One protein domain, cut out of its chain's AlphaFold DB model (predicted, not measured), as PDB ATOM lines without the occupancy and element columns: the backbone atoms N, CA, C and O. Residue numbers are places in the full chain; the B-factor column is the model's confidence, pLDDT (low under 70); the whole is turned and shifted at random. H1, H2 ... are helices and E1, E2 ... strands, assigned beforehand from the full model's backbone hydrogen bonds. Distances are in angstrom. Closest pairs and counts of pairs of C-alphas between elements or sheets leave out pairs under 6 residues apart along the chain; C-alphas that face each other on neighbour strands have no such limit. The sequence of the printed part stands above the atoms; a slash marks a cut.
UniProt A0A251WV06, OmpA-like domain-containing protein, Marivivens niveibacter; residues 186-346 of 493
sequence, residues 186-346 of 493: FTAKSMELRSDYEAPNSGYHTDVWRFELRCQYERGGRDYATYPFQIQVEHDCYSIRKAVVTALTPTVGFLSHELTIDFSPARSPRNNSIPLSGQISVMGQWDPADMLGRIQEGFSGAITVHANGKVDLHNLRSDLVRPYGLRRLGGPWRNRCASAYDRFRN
ATOM      1  N   PHE A 186     -22.752 -90.901  -5.591       59.00
ATOM      2  CA  PHE A 186     -21.449 -90.499  -6.088       59.00
ATOM      3  C   PHE A 186     -20.411 -91.529  -5.655       59.00
ATOM      4  O   PHE A 186     -20.142 -91.702  -4.469       59.00
ATOM      5  N   THR A 187     -19.851 -92.246  -6.626       61.34
ATOM      6  CA  THR A 187     -18.794 -93.234  -6.387       61.34
ATOM      7  C   THR A 187     -17.564 -92.829  -7.182       61.34
ATOM      8  O   THR A 187     -17.603 -92.788  -8.411       61.34
ATOM      9  N   ALA A 188     -16.478 -92.531  -6.470       60.62
ATOM     10  CA  ALA A 188     -15.168 -92.261  -7.043       60.62
ATOM     11  C   ALA A 188     -14.112 -93.070  -6.294       60.62
ATOM     12  O   ALA A 188     -14.036 -93.025  -5.066       60.62
ATOM     13  N   LYS A 189     -13.286 -93.808  -7.036       62.94
ATOM     14  CA  LYS A 189     -12.178 -94.569  -6.461       62.94
ATOM     15  C   LYS A 189     -10.907 -93.728  -6.480       62.94
ATOM     16  O   LYS A 189     -10.442 -93.337  -7.548       62.94
ATOM     17  N   SER A 190     -10.328 -93.471  -5.309       59.59
ATOM     18  CA  SER A 190      -9.020 -92.818  -5.222       59.59
ATOM     19  C   SER A 190      -7.958 -93.662  -5.931       59.59
ATOM     20  O   SER A 190      -7.934 -94.890  -5.821       59.59
ATOM     21  N   MET A 191      -7.064 -92.994  -6.651       68.06
ATOM     22  CA  MET A 191      -5.967 -93.617  -7.387       68.06
ATOM     23  C   MET A 191      -4.633 -93.061  -6.912       68.06
ATOM     24  O   MET A 191      -4.529 -91.861  -6.696       68.06
ATOM     25  N   GLU A 192      -3.618 -93.924  -6.820       70.69
ATOM     26  CA  GLU A 192      -2.232 -93.550  -6.548       70.69
ATOM     27  C   GLU A 192      -1.327 -93.892  -7.744       70.69
ATOM     28  O   GLU A 192      -1.257 -95.042  -8.182       70.69
ATOM     29  N   LEU A 193      -0.609 -92.898  -8.275       64.56
ATOM     30  CA  LEU A 193       0.519 -93.112  -9.190       64.56
ATOM     31  C   LEU A 193       1.833 -93.065  -8.406       64.56
ATOM     32  O   LEU A 193       2.137 -92.015  -7.847       64.56
ATOM     33  N   ARG A 194       2.613 -94.157  -8.409       67.19
ATOM     34  CA  ARG A 194       3.959 -94.214  -7.809       67.19
ATOM     35  C   ARG A 194       5.079 -94.303  -8.844       67.19
ATOM     36  O   ARG A 194       4.946 -95.004  -9.849       67.19
ATOM     37  N   SER A 195       6.182 -93.614  -8.558       67.81
ATOM     38  CA  SER A 195       7.484 -93.748  -9.222       67.81
ATOM     39  C   SER A 195       8.541 -94.031  -8.159       67.81
ATOM     40  O   SER A 195       8.618 -93.296  -7.179       67.81
ATOM     41  N   ASP A 196       9.390 -95.033  -8.383       68.75
ATOM     42  CA  ASP A 196      10.444 -95.444  -7.437       68.75
ATOM     43  C   ASP A 196      11.757 -94.653  -7.614       68.75
ATOM     44  O   ASP A 196      12.815 -95.046  -7.126       68.75
ATOM     45  N   TYR A 197      11.729 -93.561  -8.379       70.75
ATOM     46  CA  TYR A 197      12.914 -92.751  -8.647       70.75
ATOM     47  C   TYR A 197      13.071 -91.665  -7.582       70.75
ATOM     48  O   TYR A 197      12.275 -90.737  -7.536       70.75
ATOM     49  N   GLU A 198      14.132 -91.761  -6.785       70.88
ATOM     50  CA  GLU A 198      14.561 -90.717  -5.854       70.88
ATOM     51  C   GLU A 198      15.749 -89.964  -6.456       70.88
ATOM     52  O   GLU A 198      16.843 -90.524  -6.589       70.88
ATOM     53  N   ALA A 199      15.571 -88.698  -6.850       68.88
ATOM     54  CA  ALA A 199      16.727 -87.910  -7.251       68.88
ATOM     55  C   ALA A 199      17.555 -87.531  -6.001       68.88
ATOM     56  O   ALA A 199      17.010 -87.058  -5.001       68.88
ATOM     57  N   PRO A 200      18.890 -87.699  -6.022       71.50
ATOM     58  CA  PRO A 200      19.721 -87.291  -4.897       71.50
ATOM     59  C   PRO A 200      19.608 -85.772  -4.678       71.50
ATOM     60  O   PRO A 200      19.848 -84.986  -5.597       71.50
ATOM     61  N   ASN A 201      19.290 -85.369  -3.443       71.19
ATOM     62  CA  ASN A 201      19.165 -83.978  -2.975       71.19
ATOM     63  C   ASN A 201      17.945 -83.174  -3.471       71.19
ATOM     64  O   ASN A 201      17.957 -81.943  -3.369       71.19
ATOM     65  N   SER A 202      16.888 -83.805  -3.984       71.06
ATOM     66  CA  SER A 202      15.612 -83.117  -4.222       71.06
ATOM     67  C   SER A 202      14.655 -83.355  -3.057       71.06
ATOM     68  O   SER A 202      14.235 -84.480  -2.809       71.06
ATOM     69  N   GLY A 203      14.306 -82.292  -2.332       83.50
ATOM     70  CA  GLY A 203      13.196 -82.356  -1.386       83.50
ATOM     71  C   GLY A 203      11.885 -82.592  -2.136       83.50
ATOM     72  O   GLY A 203      11.668 -81.997  -3.193       83.50
ATOM     73  N   TYR A 204      11.023 -83.451  -1.593       84.38
ATOM     74  CA  TYR A 204       9.683 -83.641  -2.135       84.38
ATOM     75  C   TYR A 204       8.814 -82.408  -1.888       84.38
ATOM     76  O   TYR A 204       8.909 -81.727  -0.864       84.38
ATOM     77  N   HIS A 205       7.956 -82.124  -2.857       87.62
ATOM     78  CA  HIS A 205       7.011 -81.025  -2.847       87.62
ATOM     79  C   HIS A 205       5.611 -81.559  -3.098       87.62
ATOM     80  O   HIS A 205       5.408 -82.384  -3.987       87.62
ATOM     81  N   THR A 206       4.647 -81.026  -2.356       91.00
ATOM     82  CA  THR A 206       3.231 -81.321  -2.552       91.00
ATOM     83  C   THR A 206       2.562 -80.134  -3.231       91.00
ATOM     84  O   THR A 206       2.558 -79.024  -2.698       91.00
ATOM     85  N   ASP A 207       1.989 -80.370  -4.407       90.44
ATOM     86  CA  ASP A 207       1.121 -79.427  -5.103       90.44
ATOM     87  C   ASP A 207      -0.329 -79.897  -5.042       90.44
ATOM     88  O   ASP A 207      -0.628 -81.073  -5.247       90.44
ATOM     89  N   VAL A 208      -1.241 -78.957  -4.797       92.94
ATOM     90  CA  VAL A 208      -2.679 -79.233  -4.742       92.94
ATOM     91  C   VAL A 208      -3.376 -78.510  -5.885       92.94
ATOM     92  O   VAL A 208      -3.287 -77.286  -6.019       92.94
ATOM     93  N   TRP A 209      -4.093 -79.267  -6.704       94.12
ATOM     94  CA  TRP A 209      -4.910 -78.777  -7.807       94.12
ATOM     95  C   TRP A 209      -6.377 -79.040  -7.530       94.12
ATOM     96  O   TRP A 209      -6.728 -80.009  -6.865       94.12
ATOM     97  N   ARG A 210      -7.240 -78.193  -8.077       95.06
ATOM     98  CA  ARG A 210      -8.686 -78.369  -8.042       95.06
ATOM     99  C   ARG A 210      -9.254 -78.193  -9.435       95.06
ATOM    100  O   ARG A 210      -8.854 -77.276 -10.147       95.06
ATOM    101  N   PHE A 211     -10.189 -79.054  -9.798       94.50
ATOM    102  CA  PHE A 211     -11.015 -78.899 -10.988       94.50
ATOM    103  C   PHE A 211     -12.452 -79.291 -10.668       94.50
ATOM    104  O   PHE A 211     -12.729 -79.894  -9.636       94.50
ATOM    105  N   GLU A 212     -13.370 -78.916 -11.543       94.44
ATOM    106  CA  GLU A 212     -14.792 -79.188 -11.392       94.44
ATOM    107  C   GLU A 212     -15.306 -79.883 -12.651       94.44
ATOM    108  O   GLU A 212     -14.935 -79.506 -13.761       94.44
ATOM    109  N   LEU A 213     -16.167 -80.887 -12.499       92.69
ATOM    110  CA  LEU A 213     -16.991 -81.385 -13.596       92.69
ATOM    111  C   LEU A 213     -18.352 -80.712 -13.524       92.69
ATOM    112  O   LEU A 213     -19.051 -80.832 -12.520       92.69
ATOM    113  N   ARG A 214     -18.726 -80.008 -14.590       92.88
ATOM    114  CA  ARG A 214     -20.071 -79.462 -14.765       92.88
ATOM    115  C   ARG A 214     -20.868 -80.429 -15.620       92.88
ATOM    116  O   ARG A 214     -20.508 -80.641 -16.775       92.88
ATOM    117  N   CYS A 215     -21.920 -80.994 -15.043       90.31
ATOM    118  CA  CYS A 215     -22.815 -81.934 -15.705       90.31
ATOM    119  C   CYS A 215     -24.151 -81.231 -15.948       90.31
ATOM    120  O   CYS A 215     -24.860 -80.894 -14.999       90.31
ATOM    121  N   GLN A 216     -24.453 -80.931 -17.206       88.31
ATOM    122  CA  GLN A 216     -25.699 -80.282 -17.601       88.31
ATOM    123  C   GLN A 216     -26.861 -81.269 -17.496       88.31
ATOM    124  O   GLN A 216     -26.706 -82.454 -17.798       88.31
ATOM    125  N   TYR A 217     -28.025 -80.772 -17.082       83.12
ATOM    126  CA  TYR A 217     -29.241 -81.581 -17.068       83.12
ATOM    127  C   TYR A 217     -29.805 -81.734 -18.491       83.12
ATOM    128  O   TYR A 217     -30.154 -82.836 -18.897       83.12
ATOM    129  N   GLU A 218     -29.829 -80.650 -19.275       80.31
ATOM    130  CA  GLU A 218     -30.357 -80.626 -20.647       80.31
ATOM    131  C   GLU A 218     -29.361 -80.037 -21.643       80.31
ATOM    132  O   GLU A 218     -28.576 -79.138 -21.321       80.31
ATOM    133  N   ARG A 219     -29.453 -80.472 -22.904       70.00
ATOM    134  CA  ARG A 219     -28.655 -79.907 -23.993       70.00
ATOM    135  C   ARG A 219     -29.090 -78.460 -24.257       70.00
ATOM    136  O   ARG A 219     -30.144 -78.217 -24.830       70.00
ATOM    137  N   GLY A 220     -28.249 -77.504 -23.864       69.38
ATOM    138  CA  GLY A 220     -28.525 -76.066 -24.009       69.38
ATOM    139  C   GLY A 220     -29.104 -75.397 -22.757       69.38
ATOM    140  O   GLY A 220     -29.251 -74.174 -22.750       69.38
ATOM    141  N   GLY A 221     -29.363 -76.162 -21.691       75.12
ATOM    142  CA  GLY A 221     -29.750 -75.625 -20.388       75.12
ATOM    143  C   GLY A 221     -28.610 -74.859 -19.707       75.12
ATOM    144  O   GLY A 221     -27.424 -75.118 -19.941       75.12
ATOM    145  N   ARG A 222     -28.967 -73.890 -18.852       81.31
ATOM    146  CA  ARG A 222     -28.004 -73.176 -17.990       81.31
ATOM    147  C   ARG A 222     -27.748 -73.889 -16.668       81.31
ATOM    148  O   ARG A 222     -26.740 -73.597 -16.031       81.31
ATOM    149  N   ASP A 223     -28.622 -74.813 -16.290       83.00
ATOM    150  CA  ASP A 223     -28.528 -75.537 -15.033       83.00
ATOM    151  C   ASP A 223     -27.569 -76.721 -15.163       83.00
ATOM    152  O   ASP A 223     -27.612 -77.498 -16.122       83.00
ATOM    153  N   TYR A 224     -26.677 -76.848 -14.185       87.44
ATOM    154  CA  TYR A 224     -25.703 -77.927 -14.116       87.44
ATOM    155  C   TYR A 224     -25.449 -78.337 -12.665       87.44
ATOM    156  O   TYR A 224     -25.447 -77.507 -11.756       87.44
ATOM    157  N   ALA A 225     -25.194 -79.625 -12.455       88.88
ATOM    158  CA  ALA A 225     -24.572 -80.130 -11.239       88.88
ATOM    159  C   ALA A 225     -23.053 -79.922 -11.324       88.88
ATOM    160  O   ALA A 225     -22.462 -80.065 -12.399       88.88
ATOM    161  N   THR A 226     -22.412 -79.574 -10.208       90.31
ATOM    162  CA  THR A 226     -20.957 -79.389 -10.151       90.31
ATOM    163  C   THR A 226     -20.323 -80.390  -9.195       90.31
ATOM    164  O   THR A 226     -20.695 -80.474  -8.027       90.31
ATOM    165  N   TYR A 227     -19.311 -81.104  -9.684       91.19
ATOM    166  CA  TYR A 227     -18.550 -82.092  -8.922       91.19
ATOM    167  C   TYR A 227     -17.105 -81.626  -8.793       91.19
ATOM    168  O   TYR A 227     -16.355 -81.691  -9.772       91.19
ATOM    169  N   PRO A 228     -16.710 -81.092  -7.630       91.25
ATOM    170  CA  PRO A 228     -15.346 -80.672  -7.400       91.25
ATOM    171  C   PRO A 228     -14.441 -81.874  -7.111       91.25
ATOM    172  O   PRO A 228     -14.791 -82.791  -6.375       91.25
ATOM    173  N   PHE A 229     -13.236 -81.826  -7.664       91.81
ATOM    174  CA  PHE A 229     -12.167 -82.788  -7.439       91.81
ATOM    175  C   PHE A 229     -10.906 -82.051  -7.020       91.81
ATOM    176  O   PHE A 229     -10.603 -80.964  -7.522       91.81
ATOM    177  N   GLN A 230     -10.149 -82.680  -6.135       93.81
ATOM    178  CA  GLN A 230      -8.827 -82.258  -5.720       93.81
ATOM    179  C   GLN A 230      -7.794 -83.274  -6.199       93.81
ATOM    180  O   GLN A 230      -8.013 -84.478  -6.120       93.81
ATOM    181  N   ILE A 231      -6.661 -82.791  -6.700       92.69
ATOM    182  CA  ILE A 231      -5.525 -83.625  -7.085       92.69
ATOM    183  C   ILE A 231      -4.328 -83.185  -6.255       92.69
ATOM    184  O   ILE A 231      -3.860 -82.056  -6.397       92.69
ATOM    185  N   GLN A 232      -3.835 -84.073  -5.402       93.19
ATOM    186  CA  GLN A 232      -2.622 -83.861  -4.623       93.19
ATOM    187  C   GLN A 232      -1.460 -84.586  -5.299       93.19
ATOM    188  O   GLN A 232      -1.518 -85.798  -5.496       93.19
ATOM    189  N   VAL A 233      -0.417 -83.846  -5.670       90.56
ATOM    190  CA  VAL A 233       0.752 -84.351  -6.397       90.56
ATOM    191  C   VAL A 233       1.997 -84.162  -5.545       90.56
ATOM    192  O   VAL A 233       2.394 -83.030  -5.289       90.56
ATOM    193  N   GLU A 234       2.630 -85.259  -5.148       90.12
ATOM    194  CA  GLU A 234       3.945 -85.285  -4.514       90.12
ATOM    195  C   GLU A 234       5.021 -85.565  -5.572       90.12
ATOM    196  O   GLU A 234       4.997 -86.597  -6.252       90.12
ATOM    197  N   HIS A 235       5.959 -84.637  -5.746       88.88
ATOM    198  CA  HIS A 235       6.991 -84.689  -6.786       88.88
ATOM    199  C   HIS A 235       8.293 -84.036  -6.325       88.88
ATOM    200  O   HIS A 235       8.308 -83.268  -5.369       88.88
ATOM    201  N   ASP A 236       9.393 -84.332  -7.011       85.81
ATOM    202  CA  ASP A 236      10.736 -83.826  -6.694       85.81
ATOM    203  C   ASP A 236      11.321 -82.950  -7.829       85.81
ATOM    204  O   ASP A 236      12.535 -82.810  -7.985       85.81
ATOM    205  N   CYS A 237      10.441 -82.364  -8.652       84.25
ATOM    206  CA  CYS A 237      10.712 -81.712  -9.942       84.25
ATOM    207  C   CYS A 237      11.189 -82.638 -11.084       84.25
ATOM    208  O   CYS A 237      11.184 -82.204 -12.244       84.25
ATOM    209  N   TYR A 238      11.632 -83.866 -10.795       80.94
ATOM    210  CA  TYR A 238      12.162 -84.809 -11.785       80.94
ATOM    211  C   TYR A 238      11.244 -86.008 -11.992       80.94
ATOM    212  O   TYR A 238      11.156 -86.523 -13.102       80.94
ATOM    213  N   SER A 239      10.515 -86.405 -10.963       81.88
ATOM    214  CA  SER A 239       9.643 -87.563 -10.919       81.88
ATOM    215  C   SER A 239       8.393 -87.276 -10.087       81.88
ATOM    216  O   SER A 239       8.332 -86.321  -9.314       81.88
ATOM    217  N   ILE A 240       7.372 -88.109 -10.279       85.06
ATOM    218  CA  ILE A 240       6.116 -88.051  -9.530       85.06
ATOM    219  C   ILE A 240       6.140 -89.203  -8.539       85.06
ATOM    220  O   ILE A 240       5.990 -90.354  -8.946       85.06
ATOM    221  N   ARG A 241       6.310 -88.908  -7.252       83.94
ATOM    222  CA  ARG A 241       6.280 -89.930  -6.203       83.94
ATOM    223  C   ARG A 241       4.868 -90.432  -5.970       83.94
ATOM    224  O   ARG A 241       4.667 -91.632  -5.823       83.94
ATOM    225  N   LYS A 242       3.913 -89.503  -5.914       86.38
ATOM    226  CA  LYS A 242       2.519 -89.780  -5.578       86.38
ATOM    227  C   LYS A 242       1.600 -88.811  -6.307       86.38
ATOM    228  O   LYS A 242       1.865 -87.617  -6.346       86.38
ATOM    229  N   ALA A 243       0.494 -89.295  -6.855       86.50
ATOM    230  CA  ALA A 243      -0.612 -88.438  -7.274       86.50
ATOM    231  C   ALA A 243      -1.927 -89.062  -6.819       86.50
ATOM    232  O   ALA A 243      -2.182 -90.209  -7.176       86.50
ATOM    233  N   VAL A 244      -2.718 -88.319  -6.041       87.31
ATOM    234  CA  VAL A 244      -4.008 -88.749  -5.481       87.31
ATOM    235  C   VAL A 244      -5.115 -87.858  -6.008       87.31
ATOM    236  O   VAL A 244      -5.019 -86.637  -5.904       87.31
ATOM    237  N   VAL A 245      -6.166 -88.467  -6.554       87.44
ATOM    238  CA  VAL A 245      -7.405 -87.769  -6.918       87.44
ATOM    239  C   VAL A 245      -8.441 -88.033  -5.835       87.44
ATOM    240  O   VAL A 245      -8.812 -89.183  -5.611       87.44
ATOM    241  N   THR A 246      -8.905 -86.969  -5.188       86.06
ATOM    242  CA  THR A 246      -9.926 -87.003  -4.141       86.06
ATOM    243  C   THR A 246     -11.151 -86.258  -4.633       86.06
ATOM    244  O   THR A 246     -11.065 -85.118  -5.094       86.06
ATOM    245  N   ALA A 247     -12.305 -86.894  -4.539       85.88
ATOM    246  CA  ALA A 247     -13.558 -86.222  -4.804       85.88
ATOM    247  C   ALA A 247     -14.008 -85.404  -3.593       85.88
ATOM    248  O   ALA A 247     -13.847 -85.833  -2.453       85.88
ATOM    249  N   LEU A 248     -14.566 -84.227  -3.852       85.94
ATOM    250  CA  LEU A 248     -15.078 -83.321  -2.831       85.94
ATOM    251  C   LEU A 248     -16.612 -83.302  -2.860       85.94
ATOM    252  O   LEU A 248     -17.238 -83.819  -3.786       85.94
ATOM    253  N   THR A 249     -17.219 -82.671  -1.855       81.31
ATOM    254  CA  THR A 249     -18.679 -82.552  -1.757       81.31
ATOM    255  C   THR A 249     -19.248 -81.828  -2.983       81.31
ATOM    256  O   THR A 249     -18.859 -80.684  -3.246       81.31
ATOM    257  N   PRO A 250     -20.163 -82.456  -3.740       85.50
ATOM    258  CA  PRO A 250     -20.737 -81.848  -4.928       85.50
ATOM    259  C   PRO A 250     -21.682 -80.701  -4.567       85.50
ATOM    260  O   PRO A 250     -22.373 -80.721  -3.547       85.50
ATOM    261  N   THR A 251     -21.729 -79.691  -5.433       80.81
ATOM    262  CA  THR A 251     -22.737 -78.632  -5.389       80.81
ATOM    263  C   THR A 251     -23.798 -78.949  -6.426       80.81
ATOM    264  O   THR A 251     -23.576 -78.871  -7.636       80.81
ATOM    265  N   VAL A 252     -24.958 -79.362  -5.932       71.25
ATOM    266  CA  VAL A 252     -26.023 -79.925  -6.754       71.25
ATOM    267  C   VAL A 252     -27.262 -79.050  -6.768       71.25
ATOM    268  O   VAL A 252     -27.563 -78.357  -5.797       71.25
ATOM    269  N   GLY A 253     -27.957 -79.085  -7.906       64.25
ATOM    270  CA  GLY A 253     -29.288 -78.507  -8.050       64.25
ATOM    271  C   GLY A 253     -30.357 -79.392  -7.404       64.25
ATOM    272  O   GLY A 253     -30.062 -80.412  -6.789       64.25
ATOM    273  N   PHE A 254     -31.620 -78.996  -7.552       59.66
ATOM    274  CA  PHE A 254     -32.766 -79.622  -6.881       59.66
ATOM    275  C   PHE A 254     -33.148 -81.030  -7.382       59.66
ATOM    276  O   PHE A 254     -34.021 -81.647  -6.777       59.66
ATOM    277  N   LEU A 255     -32.527 -81.534  -8.451       66.81
ATOM    278  CA  LEU A 255     -32.921 -82.769  -9.140       66.81
ATOM    279  C   LEU A 255     -32.120 -83.982  -8.655       66.81
ATOM    280  O   LEU A 255     -30.947 -83.845  -8.302       66.81
ATOM    281  N   SER A 256     -32.733 -85.169  -8.674       68.38
ATOM    282  CA  SER A 256     -32.021 -86.427  -8.408       68.38
ATOM    283  C   SER A 256     -31.081 -86.773  -9.568       68.38
ATOM    284  O   SER A 256     -31.399 -86.517 -10.730       68.38
ATOM    285  N   HIS A 257     -29.901 -87.313  -9.265       76.50
ATOM    286  CA  HIS A 257     -28.918 -87.698 -10.274       76.50
ATOM    287  C   HIS A 257     -27.849 -88.643  -9.714       76.50
ATOM    288  O   HIS A 257     -27.539 -88.627  -8.521       76.50
ATOM    289  N   GLU A 258     -27.241 -89.424 -10.606       81.75
ATOM    290  CA  GLU A 258     -26.157 -90.355 -10.298       81.75
ATOM    291  C   GLU A 258     -24.922 -90.029 -11.151       81.75
ATOM    292  O   GLU A 258     -25.007 -89.825 -12.364       81.75
ATOM    293  N   LEU A 259     -23.753 -89.968 -10.504       81.69
ATOM    294  CA  LEU A 259     -22.464 -89.809 -11.172       81.69
ATOM    295  C   LEU A 259     -21.513 -90.900 -10.686       81.69
ATOM    296  O   LEU A 259     -21.083 -90.908  -9.530       81.69
ATOM    297  N   THR A 260     -21.132 -91.785 -11.602       83.25
ATOM    298  CA  THR A 260     -20.114 -92.809 -11.346       83.25
ATOM    299  C   THR A 260     -18.846 -92.451 -12.101       83.25
ATOM    300  O   THR A 260     -18.910 -92.194 -13.302       83.25
ATOM    301  N   ILE A 261     -17.698 -92.431 -11.419       82.88
ATOM    302  CA  ILE A 261     -16.394 -92.167 -12.037       82.88
ATOM    303  C   ILE A 261     -15.371 -93.187 -11.560       82.88
ATOM    304  O   ILE A 261     -15.187 -93.400 -10.363       82.88
ATOM    305  N   ASP A 262     -14.642 -93.749 -12.516       83.31
ATOM    306  CA  ASP A 262     -13.488 -94.595 -12.273       83.31
ATOM    307  C   ASP A 262     -12.200 -93.929 -12.771       83.31
ATOM    308  O   ASP A 262     -12.145 -93.318 -13.847       83.31
ATOM    309  N   PHE A 263     -11.152 -94.069 -11.965       81.50
ATOM    310  CA  PHE A 263      -9.809 -93.583 -12.242       81.50
ATOM    311  C   PHE A 263      -8.887 -94.795 -12.391       81.50
ATOM    312  O   PHE A 263      -8.690 -95.555 -11.444       81.50
ATOM    313  N   SER A 264      -8.299 -94.974 -13.576       80.00
ATOM    314  CA  SER A 264      -7.384 -96.085 -13.879       80.00
ATOM    315  C   SER A 264      -6.004 -95.579 -14.323       80.00
ATOM    316  O   SER A 264      -5.910 -94.535 -14.972       80.00
ATOM    317  N   PRO A 265      -4.884 -96.260 -14.007       75.56
ATOM    318  CA  PRO A 265      -3.570 -95.774 -14.396       75.56
ATOM    319  C   PRO A 265      -3.360 -96.122 -15.871       75.56
ATOM    320  O   PRO A 265      -3.233 -97.290 -16.232       75.56
ATOM    321  N   ALA A 266      -3.334 -95.114 -16.743       62.44
ATOM    322  CA  ALA A 266      -3.292 -95.335 -18.187       62.44
ATOM    323  C   ALA A 266      -1.888 -95.731 -18.659       62.44
ATOM    324  O   ALA A 266      -1.736 -96.600 -19.517       62.44
ATOM    325  N   ARG A 267      -0.854 -95.076 -18.108       61.31
ATOM    326  CA  ARG A 267       0.564 -95.325 -18.404       61.31
ATOM    327  C   ARG A 267       1.440 -94.848 -17.247       61.31
ATOM    328  O   ARG A 267       1.609 -93.647 -17.058       61.31
ATOM    329  N   SER A 268       2.057 -95.788 -16.537       50.22
ATOM    330  CA  SER A 268       3.331 -95.552 -15.854       50.22
ATOM    331  C   SER A 268       4.380 -96.346 -16.632       50.22
ATOM    332  O   SER A 268       4.257 -97.575 -16.706       50.22
ATOM    333  N   PRO A 269       5.341 -95.711 -17.329       52.84
ATOM    334  CA  PRO A 269       6.415 -96.466 -17.951       52.84
ATOM    335  C   PRO A 269       7.197 -97.172 -16.835       52.84
ATOM    336  O   PRO A 269       7.985 -96.549 -16.142       52.84
ATOM    337  N   ARG A 270       6.991 -98.488 -16.676       46.62
ATOM    338  CA  ARG A 270       7.680 -99.345 -15.686       46.62
ATOM    339  C   ARG A 270       9.194 -99.484 -15.911       46.62
ATOM    340  O   ARG A 270       9.846-100.266 -15.232       46.62
ATOM    341  N   ASN A 271       9.757 -98.778 -16.885       47.25
ATOM    342  CA  ASN A 271      11.182 -98.832 -17.179       47.25
ATOM    343  C   ASN A 271      11.871 -97.648 -16.504       47.25
ATOM    344  O   ASN A 271      11.309 -96.559 -16.506       47.25
ATOM    345  N   ASN A 272      13.110 -97.854 -16.039       50.47
ATOM    346  CA  ASN A 272      14.043 -96.907 -15.388       50.47
ATOM    347  C   ASN A 272      14.273 -95.545 -16.100       50.47
ATOM    348  O   ASN A 272      15.216 -94.817 -15.791       50.47
ATOM    349  N   SER A 273      13.481 -95.196 -17.109       54.62
ATOM    350  CA  SER A 273      13.332 -93.848 -17.629       54.62
ATOM    351  C   SER A 273      12.464 -93.013 -16.692       54.62
ATOM    352  O   SER A 273      11.306 -93.350 -16.475       54.62
ATOM    353  N   ILE A 274      13.012 -91.893 -16.226       56.19
ATOM    354  CA  ILE A 274      12.322 -90.848 -15.463       56.19
ATOM    355  C   ILE A 274      10.974 -90.519 -16.142       56.19
ATOM    356  O   ILE A 274      10.984 -89.949 -17.245       56.19
ATOM    357  N   PRO A 275       9.819 -90.892 -15.556       62.47
ATOM    358  CA  PRO A 275       8.524 -90.548 -16.117       62.47
ATOM    359  C   PRO A 275       8.320 -89.041 -15.960       62.47
ATOM    360  O   PRO A 275       7.930 -88.551 -14.905       62.47
ATOM    361  N   LEU A 276       8.585 -88.289 -17.032       74.69
ATOM    362  CA  LEU A 276       8.331 -86.842 -17.074       74.69
ATOM    363  C   LEU A 276       6.846 -86.507 -16.867       74.69
ATOM    364  O   LEU A 276       6.511 -85.369 -16.536       74.69
ATOM    365  N   SER A 277       5.970 -87.489 -17.077       84.88
ATOM    366  CA  SER A 277       4.558 -87.430 -16.737       84.88
ATOM    367  C   SER A 277       3.984 -88.820 -16.450       84.88
ATOM    368  O   SER A 277       4.458 -89.830 -16.976       84.88
ATOM    369  N   GLY A 278       2.945 -88.852 -15.619       84.44
ATOM    370  CA  GLY A 278       2.054 -89.985 -15.398       84.44
ATOM    371  C   GLY A 278       0.649 -89.641 -15.887       84.44
ATOM    372  O   GLY A 278       0.239 -88.480 -15.854       84.44
ATOM    373  N   GLN A 279      -0.086 -90.640 -16.375       88.88
ATOM    374  CA  GLN A 279      -1.438 -90.441 -16.897       88.88
ATOM    375  C   GLN A 279      -2.450 -91.303 -16.139       88.88
ATOM    376  O   GLN A 279      -2.280 -92.520 -16.042       88.88
ATOM    377  N   ILE A 280      -3.516 -90.667 -15.661       87.31
ATOM    378  CA  ILE A 280      -4.691 -91.294 -15.051       87.31
ATOM    379  C   ILE A 280      -5.814 -91.225 -16.087       87.31
ATOM    380  O   ILE A 280      -6.201 -90.132 -16.493       87.31
ATOM    381  N   SER A 281      -6.310 -92.361 -16.567       87.19
ATOM    382  CA  SER A 281      -7.521 -92.409 -17.384       87.19
ATOM    383  C   SER A 281      -8.736 -92.222 -16.487       87.19
ATOM    384  O   SER A 281      -8.794 -92.761 -15.385       87.19
ATOM    385  N   VAL A 282      -9.687 -91.436 -16.975       88.62
ATOM    386  CA  VAL A 282     -10.958 -91.176 -16.309       88.62
ATOM    387  C   VAL A 282     -12.057 -91.725 -17.197       88.62
ATOM    388  O   VAL A 282     -12.089 -91.412 -18.389       88.62
ATOM    389  N   MET A 283     -12.952 -92.515 -16.628       88.25
ATOM    390  CA  MET A 283     -14.183 -92.953 -17.277       88.25
ATOM    391  C   MET A 283     -15.334 -92.691 -16.323       88.25
ATOM    392  O   MET A 283     -15.202 -92.933 -15.129       88.25
ATOM    393  N   GLY A 284     -16.452 -92.192 -16.829       89.12
ATOM    394  CA  GLY A 284     -17.612 -91.966 -15.989       89.12
ATOM    395  C   GLY A 284     -18.923 -92.032 -16.744       89.12
ATOM    396  O   GLY A 284     -18.959 -91.995 -17.976       89.12
ATOM    397  N   GLN A 285     -19.993 -92.154 -15.972       89.19
ATOM    398  CA  GLN A 285     -21.371 -92.133 -16.436       89.19
ATOM    399  C   GLN A 285     -22.139 -91.089 -15.640       89.19
ATOM    400  O   GLN A 285     -22.068 -91.067 -14.409       89.19
ATOM    401  N   TRP A 286     -22.847 -90.232 -16.364       87.81
ATOM    402  CA  TRP A 286     -23.749 -89.226 -15.827       87.81
ATOM    403  C   TRP A 286     -25.193 -89.617 -16.144       87.81
ATOM    404  O   TRP A 286     -25.528 -89.797 -17.316       87.81
ATOM    405  N   ASP A 287     -26.025 -89.742 -15.109       87.06
ATOM    406  CA  ASP A 287     -27.456 -90.029 -15.230       87.06
ATOM    407  C   ASP A 287     -28.279 -88.915 -14.545       87.06
ATOM    408  O   ASP A 287     -28.385 -88.883 -13.310       87.06
ATOM    409  N   PRO A 288     -28.826 -87.951 -15.311       80.88
ATOM    410  CA  PRO A 288     -29.768 -86.972 -14.792       80.88
ATOM    411  C   PRO A 288     -31.134 -87.658 -14.611       80.88
ATOM    412  O   PRO A 288     -31.964 -87.668 -15.521       80.88
ATOM    413  N   ALA A 289     -31.367 -88.235 -13.431       64.62
ATOM    414  CA  ALA A 289     -32.490 -89.134 -13.144       64.62
ATOM    415  C   ALA A 289     -33.897 -88.528 -13.371       64.62
ATOM    416  O   ALA A 289     -34.877 -89.266 -13.451       64.62
ATOM    417  N   ASP A 290     -34.014 -87.205 -13.517       60.28
ATOM    418  CA  ASP A 290     -35.299 -86.493 -13.588       60.28
ATOM    419  C   ASP A 290     -35.835 -86.208 -15.001       60.28
ATOM    420  O   ASP A 290     -36.863 -85.550 -15.153       60.28
ATOM    421  N   MET A 291     -35.198 -86.710 -16.064       52.78
ATOM    422  CA  MET A 291     -35.688 -86.474 -17.430       52.78
ATOM    423  C   MET A 291     -35.979 -87.748 -18.202       52.78
ATOM    424  O   MET A 291     -35.215 -88.203 -19.052       52.78
ATOM    425  N   LEU A 292     -37.170 -88.289 -17.933       55.41
ATOM    426  CA  LEU A 292     -37.894 -89.207 -18.821       55.41
ATOM    427  C   LEU A 292     -37.144 -90.510 -19.177       55.41
ATOM    428  O   LEU A 292     -37.529 -91.190 -20.130       55.41
ATOM    429  N   GLY A 293     -36.111 -90.868 -18.405       55.56
ATOM    430  CA  GLY A 293     -35.428 -92.164 -18.439       55.56
ATOM    431  C   GLY A 293     -34.625 -92.470 -19.706       55.56
ATOM    432  O   GLY A 293     -34.586 -93.632 -20.105       55.56
ATOM    433  N   ARG A 294     -34.042 -91.475 -20.398       55.47
ATOM    434  CA  ARG A 294     -33.478 -91.725 -21.747       55.47
ATOM    435  C   ARG A 294     -32.025 -91.364 -22.019       55.47
ATOM    436  O   ARG A 294     -31.559 -91.746 -23.091       55.47
ATOM    437  N   ILE A 295     -31.288 -90.675 -21.147       63.56
ATOM    438  CA  ILE A 295     -29.929 -90.245 -21.522       63.56
ATOM    439  C   ILE A 295     -28.942 -90.455 -20.378       63.56
ATOM    440  O   ILE A 295     -28.626 -89.533 -19.637       63.56
ATOM    441  N   GLN A 296     -28.407 -91.675 -20.298       82.62
ATOM    442  CA  GLN A 296     -27.120 -91.899 -19.649       82.62
ATOM    443  C   GLN A 296     -26.021 -91.404 -20.581       82.62
ATOM    444  O   GLN A 296     -25.913 -91.861 -21.723       82.62
ATOM    445  N   GLU A 297     -25.200 -90.479 -20.103       86.25
ATOM    446  CA  GLU A 297     -24.073 -89.977 -20.870       86.25
ATOM    447  C   GLU A 297     -22.759 -90.538 -20.332       86.25
ATOM    448  O   GLU A 297     -22.343 -90.272 -19.203       86.25
ATOM    449  N   GLY A 298     -22.084 -91.322 -21.170       89.81
ATOM    450  CA  GLY A 298     -20.719 -91.749 -20.914       89.81
ATOM    451  C   GLY A 298     -19.729 -90.646 -21.277       89.81
ATOM    452  O   GLY A 298     -19.805 -90.059 -22.356       89.81
ATOM    453  N   PHE A 299     -18.745 -90.415 -20.414       91.62
ATOM    454  CA  PHE A 299     -17.592 -89.582 -20.730       91.62
ATOM    455  C   PHE A 299     -16.299 -90.326 -20.416       91.62
ATOM    456  O   PHE A 299     -16.226 -91.195 -19.547       91.62
ATOM    457  N   SER A 300     -15.248 -89.986 -21.152       92.56
ATOM    458  CA  SER A 300     -13.910 -90.509 -20.903       92.56
ATOM    459  C   SER A 300     -12.886 -89.414 -21.121       92.56
ATOM    460  O   SER A 300     -13.143 -88.450 -21.831       92.56
ATOM    461  N   GLY A 301     -11.728 -89.538 -20.495       92.56
ATOM    462  CA  GLY A 301     -10.655 -88.571 -20.615       92.56
ATOM    463  C   GLY A 301      -9.398 -89.054 -19.917       92.56
ATOM    464  O   GLY A 301      -9.249 -90.231 -19.577       92.56
ATOM    465  N   ALA A 302      -8.473 -88.130 -19.706       92.62
ATOM    466  CA  ALA A 302      -7.275 -88.397 -18.941       92.62
ATOM    467  C   ALA A 302      -6.798 -87.164 -18.176       92.62
ATOM    468  O   ALA A 302      -6.888 -86.039 -18.661       92.62
ATOM    469  N   ILE A 303      -6.222 -87.405 -17.007       92.19
ATOM    470  CA  ILE A 303      -5.478 -86.437 -16.212       92.19
ATOM    471  C   ILE A 303      -3.999 -86.755 -16.423       92.19
ATOM    472  O   ILE A 303      -3.543 -87.850 -16.092       92.19
ATOM    473  N   THR A 304      -3.249 -85.817 -16.992       92.06
ATOM    474  CA  THR A 304      -1.791 -85.918 -17.080       92.06
ATOM    475  C   THR A 304      -1.188 -85.141 -15.927       92.06
ATOM    476  O   THR A 304      -1.362 -83.927 -15.829       92.06
ATOM    477  N   VAL A 305      -0.455 -85.836 -15.070       90.44
ATOM    478  CA  VAL A 305       0.362 -85.241 -14.015       90.44
ATOM    479  C   VAL A 305       1.794 -85.195 -14.526       90.44
ATOM    480  O   VAL A 305       2.297 -86.195 -15.029       90.44
ATOM    481  N   HIS A 306       2.451 -84.048 -14.446       89.00
ATOM    482  CA  HIS A 306       3.838 -83.868 -14.876       89.00
ATOM    483  C   HIS A 306       4.781 -83.891 -13.676       89.00
ATOM    484  O   HIS A 306       4.409 -83.504 -12.571       89.00
ATOM    485  N   ALA A 307       6.035 -84.271 -13.911       85.38
ATOM    486  CA  ALA A 307       7.091 -84.313 -12.898       85.38
ATOM    487  C   ALA A 307       7.389 -82.964 -12.221       85.38
ATOM    488  O   ALA A 307       8.024 -82.923 -11.178       85.38
ATOM    489  N   ASN A 308       6.936 -81.854 -12.804       83.44
ATOM    490  CA  ASN A 308       7.044 -80.522 -12.210       83.44
ATOM    491  C   ASN A 308       5.821 -80.121 -11.370       83.44
ATOM    492  O   ASN A 308       5.662 -78.928 -11.098       83.44
ATOM    493  N   GLY A 309       4.931 -81.068 -11.061       86.12
ATOM    494  CA  GLY A 309       3.693 -80.839 -10.321       86.12
ATOM    495  C   GLY A 309       2.543 -80.288 -11.158       86.12
ATOM    496  O   GLY A 309       1.441 -80.144 -10.635       86.12
ATOM    497  N   LYS A 310       2.748 -79.974 -12.447       89.75
ATOM    498  CA  LYS A 310       1.674 -79.479 -13.320       89.75
ATOM    499  C   LYS A 310       0.645 -80.578 -13.574       89.75
ATOM    500  O   LYS A 310       1.009 -81.719 -13.845       89.75
ATOM    501  N   VAL A 311      -0.628 -80.205 -13.576       91.75
ATOM    502  CA  VAL A 311      -1.727 -81.073 -14.000       91.75
ATOM    503  C   VAL A 311      -2.336 -80.526 -15.286       91.75
ATOM    504  O   VAL A 311      -2.539 -79.322 -15.411       91.75
ATOM    505  N   ASP A 312      -2.628 -81.411 -16.236       93.00
ATOM    506  CA  ASP A 312      -3.394 -81.120 -17.446       93.00
ATOM    507  C   ASP A 312      -4.586 -82.085 -17.555       93.00
ATOM    508  O   ASP A 312      -4.457 -83.284 -17.304       93.00
ATOM    509  N   LEU A 313      -5.750 -81.568 -17.953       92.44
ATOM    510  CA  LEU A 313      -6.944 -82.367 -18.243       92.44
ATOM    511  C   LEU A 313      -7.079 -82.535 -19.758       92.44
ATOM    512  O   LEU A 313      -7.076 -81.556 -20.504       92.44
ATOM    513  N   HIS A 314      -7.228 -83.770 -20.225       91.69
ATOM    514  CA  HIS A 314      -7.333 -84.100 -21.642       91.69
ATOM    515  C   HIS A 314      -8.634 -84.821 -21.937       91.69
ATOM    516  O   HIS A 314      -8.944 -85.831 -21.311       91.69
ATOM    517  N   ASN A 315      -9.351 -84.334 -22.949       87.06
ATOM    518  CA  ASN A 315     -10.524 -84.985 -23.528       87.06
ATOM    519  C   ASN A 315     -11.640 -85.342 -22.540       87.06
ATOM    520  O   ASN A 315     -12.535 -86.058 -22.946       87.06
ATOM    521  N   LEU A 316     -11.627 -84.818 -21.309       84.00
ATOM    522  CA  LEU A 316     -12.613 -85.088 -20.260       84.00
ATOM    523  C   LEU A 316     -13.941 -84.376 -20.553       84.00
ATOM    524  O   LEU A 316     -14.355 -83.501 -19.804       84.00
ATOM    525  N   ARG A 317     -14.541 -84.665 -21.706       84.25
ATOM    526  CA  ARG A 317     -15.718 -83.975 -22.222       84.25
ATOM    527  C   ARG A 317     -16.671 -84.949 -22.902       84.25
ATOM    528  O   ARG A 317     -16.239 -85.826 -23.647       84.25
ATOM    529  N   SER A 318     -17.948 -84.700 -22.697       87.44
ATOM    530  CA  SER A 318     -19.067 -85.188 -23.495       87.44
ATOM    531  C   SER A 318     -19.931 -83.979 -23.893       87.44
ATOM    532  O   SER A 318     -19.481 -82.830 -23.774       87.44
ATOM    533  N   ASP A 319     -21.140 -84.199 -24.404       85.69
ATOM    534  CA  ASP A 319     -22.045 -83.101 -24.735       85.69
ATOM    535  C   ASP A 319     -22.533 -82.383 -23.467       85.69
ATOM    536  O   ASP A 319     -22.567 -81.142 -23.464       85.69
ATOM    537  N   LEU A 320     -22.836 -83.131 -22.393       87.56
ATOM    538  CA  LEU A 320     -23.371 -82.606 -21.128       87.56
ATOM    539  C   LEU A 320     -22.335 -82.529 -19.997       87.56
ATOM    540  O   LEU A 320     -22.521 -81.725 -19.085       87.56
ATOM    541  N   VAL A 321     -21.232 -83.281 -20.043       89.50
ATOM    542  CA  VAL A 321     -20.173 -83.239 -19.018       89.50
ATOM    543  C   VAL A 321     -18.971 -82.457 -19.525       89.50
ATOM    544  O   VAL A 321     -18.373 -82.784 -20.552       89.50
ATOM    545  N   ARG A 322     -18.583 -81.405 -18.797       91.12
ATOM    546  CA  ARG A 322     -17.445 -80.550 -19.164       91.12
ATOM    547  C   ARG A 322     -16.527 -80.289 -17.976       91.12
ATOM    548  O   ARG A 322     -17.018 -80.004 -16.883       91.12
ATOM    549  N   PRO A 323     -15.200 -80.297 -18.182       92.31
ATOM    550  CA  PRO A 323     -14.265 -79.921 -17.145       92.31
ATOM    551  C   PRO A 323     -14.223 -78.396 -17.045       92.31
ATOM    552  O   PRO A 323     -14.231 -77.684 -18.053       92.31
ATOM    553  N   TYR A 324     -14.153 -77.881 -15.827       91.62
ATOM    554  CA  TYR A 324     -14.107 -76.459 -15.549       91.62
ATOM    555  C   TYR A 324     -13.082 -76.138 -14.464       91.62
ATOM    556  O   TYR A 324     -12.837 -76.926 -13.552       91.62
ATOM    557  N   GLY A 325     -12.493 -74.945 -14.566       87.88
ATOM    558  CA  GLY A 325     -11.805 -74.314 -13.445       87.88
ATOM    559  C   GLY A 325     -10.591 -75.068 -12.908       87.88
ATOM    560  O   GLY A 325     -10.374 -75.018 -11.701       87.88
ATOM    561  N   LEU A 326      -9.802 -75.740 -13.763       92.69
ATOM    562  CA  LEU A 326      -8.524 -76.311 -13.331       92.69
ATOM    563  C   LEU A 326      -7.632 -75.185 -12.793       92.69
ATOM    564  O   LEU A 326      -7.094 -74.378 -13.553       92.69
ATOM    565  N   ARG A 327      -7.490 -75.134 -11.472       92.44
ATOM    566  CA  ARG A 327      -6.718 -74.124 -10.756       92.44
ATOM    567  C   ARG A 327      -5.841 -74.782  -9.709       92.44
ATOM    568  O   ARG A 327      -6.202 -75.790  -9.107       92.44
ATOM    569  N   ARG A 328      -4.689 -74.180  -9.468       88.50
ATOM    570  CA  ARG A 328      -3.782 -74.593  -8.404       88.50
ATOM    571  C   ARG A 328      -4.200 -73.918  -7.098       88.50
ATOM    572  O   ARG A 328      -4.401 -72.707  -7.095       88.50
ATOM    573  N   LEU A 329      -4.341 -74.694  -6.025       87.69
ATOM    574  CA  LEU A 329      -4.721 -74.206  -4.696       87.69
ATOM    575  C   LEU A 329      -3.505 -73.879  -3.819       87.69
ATOM    576  O   LEU A 329      -3.567 -72.928  -3.051       87.69
ATOM    577  N   GLY A 330      -2.391 -74.610  -3.951       81.06
ATOM    578  CA  GLY A 330      -1.226 -74.405  -3.081       81.06
ATOM    579  C   GLY A 330       0.019 -75.214  -3.457       81.06
ATOM    580  O   GLY A 330      -0.025 -76.044  -4.368       81.06
ATOM    581  N   GLY A 331       1.125 -74.914  -2.761       77.06
ATOM    582  CA  GLY A 331       2.447 -75.557  -2.861       77.06
ATOM    583  C   GLY A 331       3.605 -74.556  -3.091       77.06
ATOM    584  O   GLY A 331       3.371 -73.437  -3.565       77.06
ATOM    585  N   PRO A 332       4.874 -74.932  -2.843       64.44
ATOM    586  CA  PRO A 332       6.045 -74.049  -2.984       64.44
ATOM    587  C   PRO A 332       6.485 -73.795  -4.440       64.44
ATOM    588  O   PRO A 332       7.518 -73.170  -4.695       64.44
ATOM    589  N   TRP A 333       5.732 -74.281  -5.429       61.62
ATOM    590  CA  TRP A 333       6.020 -74.068  -6.843       61.62
ATOM    591  C   TRP A 333       6.102 -72.575  -7.169       61.62
ATOM    592  O   TRP A 333       5.151 -71.832  -6.905       61.62
ATOM    593  N   ARG A 334       7.186 -72.170  -7.843       57.69
ATOM    594  CA  ARG A 334       7.076 -71.180  -8.928       57.69
ATOM    595  C   ARG A 334       8.276 -71.125  -9.869       57.69
ATOM    596  O   ARG A 334       8.048 -71.057 -11.065       57.69
ATOM    597  N   ASN A 335       9.524 -71.270  -9.408       60.56
ATOM    598  CA  ASN A 335      10.671 -71.022 -10.311       60.56
ATOM    599  C   ASN A 335      11.667 -72.187 -10.461       60.56
ATOM    600  O   ASN A 335      12.198 -72.408 -11.554       60.56
ATOM    601  N   ARG A 336      11.925 -72.967  -9.401       64.69
ATOM    602  CA  ARG A 336      12.944 -74.034  -9.464       64.69
ATOM    603  C   ARG A 336      12.494 -75.228 -10.301       64.69
ATOM    604  O   ARG A 336      13.193 -75.570 -11.251       64.69
ATOM    605  N   CYS A 337      11.317 -75.800 -10.027       72.19
ATOM    606  CA  CYS A 337      10.839 -76.945 -10.806       72.19
ATOM    607  C   CYS A 337      10.530 -76.579 -12.261       72.19
ATOM    608  O   CYS A 337      10.862 -77.355 -13.145       72.19
ATOM    609  N   ALA A 338       9.956 -75.399 -12.535       71.50
ATOM    610  CA  ALA A 338       9.668 -74.968 -13.905       71.50
ATOM    611  C   ALA A 338      10.954 -74.855 -14.746       71.50
ATOM    612  O   ALA A 338      11.059 -75.475 -15.799       71.50
ATOM    613  N   SER A 339      11.984 -74.169 -14.233       70.50
ATOM    614  CA  SER A 339      13.266 -74.030 -14.939       70.50
ATOM    615  C   SER A 339      14.064 -75.336 -15.034       70.50
ATOM    616  O   SER A 339      14.796 -75.541 -16.003       70.50
ATOM    617  N   ALA A 340      13.976 -76.223 -14.038       68.94
ATOM    618  CA  ALA A 340      14.562 -77.559 -14.119       68.94
ATOM    619  C   ALA A 340      13.842 -78.394 -15.187       68.94
ATOM    620  O   ALA A 340      14.483 -78.901 -16.106       68.94
ATOM    621  N   TYR A 341      12.513 -78.446 -15.135       68.31
ATOM    622  CA  TYR A 341      11.678 -79.174 -16.083       68.31
ATOM    623  C   TYR A 341      11.864 -78.691 -17.522       68.31
ATOM    624  O   TYR A 341      12.064 -79.512 -18.414       68.31
ATOM    625  N   ASP A 342      11.888 -77.379 -17.763       70.69
ATOM    626  CA  ASP A 342      12.113 -76.829 -19.101       70.69
ATOM    627  C   ASP A 342      13.514 -77.154 -19.623       70.69
ATOM    628  O   ASP A 342      13.656 -77.499 -20.794       70.69
ATOM    629  N   ARG A 343      14.544 -77.146 -18.765       71.12
ATOM    630  CA  ARG A 343      15.893 -77.610 -19.137       71.12
ATOM    631  C   ARG A 343      15.927 -79.100 -19.474       71.12
ATOM    632  O   ARG A 343      16.689 -79.501 -20.349       71.12
ATOM    633  N   PHE A 344      15.118 -79.918 -18.805       68.12
ATOM    634  CA  PHE A 344      15.004 -81.348 -19.100       68.12
ATOM    635  C   PHE A 344      14.208 -81.621 -20.383       68.12
ATOM    636  O   PHE A 344      14.600 -82.475 -21.180       68.12
ATOM    637  N   ARG A 345      13.106 -80.895 -20.604       67.88
ATOM    638  CA  ARG A 345      12.231 -81.039 -21.776       67.88
ATOM    639  C   ARG A 345      12.869 -80.468 -23.038       67.88
ATOM    640  O   ARG A 345      12.818 -81.098 -24.091       67.88
ATOM    641  N   ASN A 346      13.478 -79.299 -22.906       69.19
ATOM    642  CA  ASN A 346      14.151 -78.554 -23.956       69.19
ATOM    643  C   ASN A 346      15.610 -78.359 -23.533       69.19
ATOM    644  O   ASN A 346      15.974 -77.259 -23.105       69.19
TER     645      ASN A 346
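Overview. This is residues 186 to 346 of the 493 residues of the protein "OmpA-like domain-containing protein" of Marivivens niveibacter (UniProt A0A251WV06). Two twisted sheets lie face to face as a long sandwich, their longer strands running along its length, with one short helix, H1, at one end. The sheets come near each other at their edges, E1 beside E4 and E8 beside E9. The printed part has 161 residues, with nine named strands, E1 to E9, then H1; the class is mostly strand. One sheet runs E1 E5 E6 E7 E8 and is mixed; the other runs E4 E3 E2 E9 and is antiparallel. The whole is compact, with a radius of gyration of the C-alphas of 17.4 A, and is a rod in outline, spanning 59 by 29 by 26 A.

Along the chain. Find C-alpha 186 at (-21.449, -90.499, -6.088), where E1, residues 186 to 188, begins. Go on to C-alpha 205 at (7.011, -81.025, -2.847); from there E2 runs 35.9 A to residue 216. E3, residues 224 to 235, covers 34.2 A, and E4 is residues 240 to 247. Next come E5, residues 258 to 267, 28.4 A; E6, residues 277 to 287, 32.2 A; and E7, residues 297 to 306, 29.2 A. E8 is residues 311 to 314, and E9, residues 321 to 330, covers 26.3 A. H1, residues 336 to 345, ends at C-alpha 345 at (12.231, -81.039, -21.776).

Arrangement. Begin with E1, an edge strand parallel to E5 at 8 degrees; N 261 and O 187 are 3.0 A apart. E5 E6 E7 E8 form a meander, each strand the antiparallel neighbour of the one before: look at N 262 and O 283, 2.8 A, N 282 and O 301, 2.9 A, and N 304 and O 312, 2.8 A. E2 E3 E4 form another meander, with N 209 and O 231 at 2.8 A and N 232 and O 244 at 2.9 A. E9 is antiparallel to E2 at 156 degrees, with N 212 and O 324 at 2.9 A. Between the sheets, the closest C-alphas of E1 and E4 are Ala 188 and Ala 247, 6.6 A; those of E8 and E9 are Leu 313 and Pro 323, 7.8 A. H1 is not on either sheet, and every O i to N i+4 pair in it is within hydrogen-bond range.

Size, cuts and confidence. The two C-alphas farthest apart, those of Asn 201 and Leu 292, are 59.4 A apart. The printed part has no cut. The link from E1 to E2, residues 189 to 204, is long. The mean pLDDT of the printed part is 79.0; 43 residues are under 70, among them residues 266 to 275 and 289 to 295.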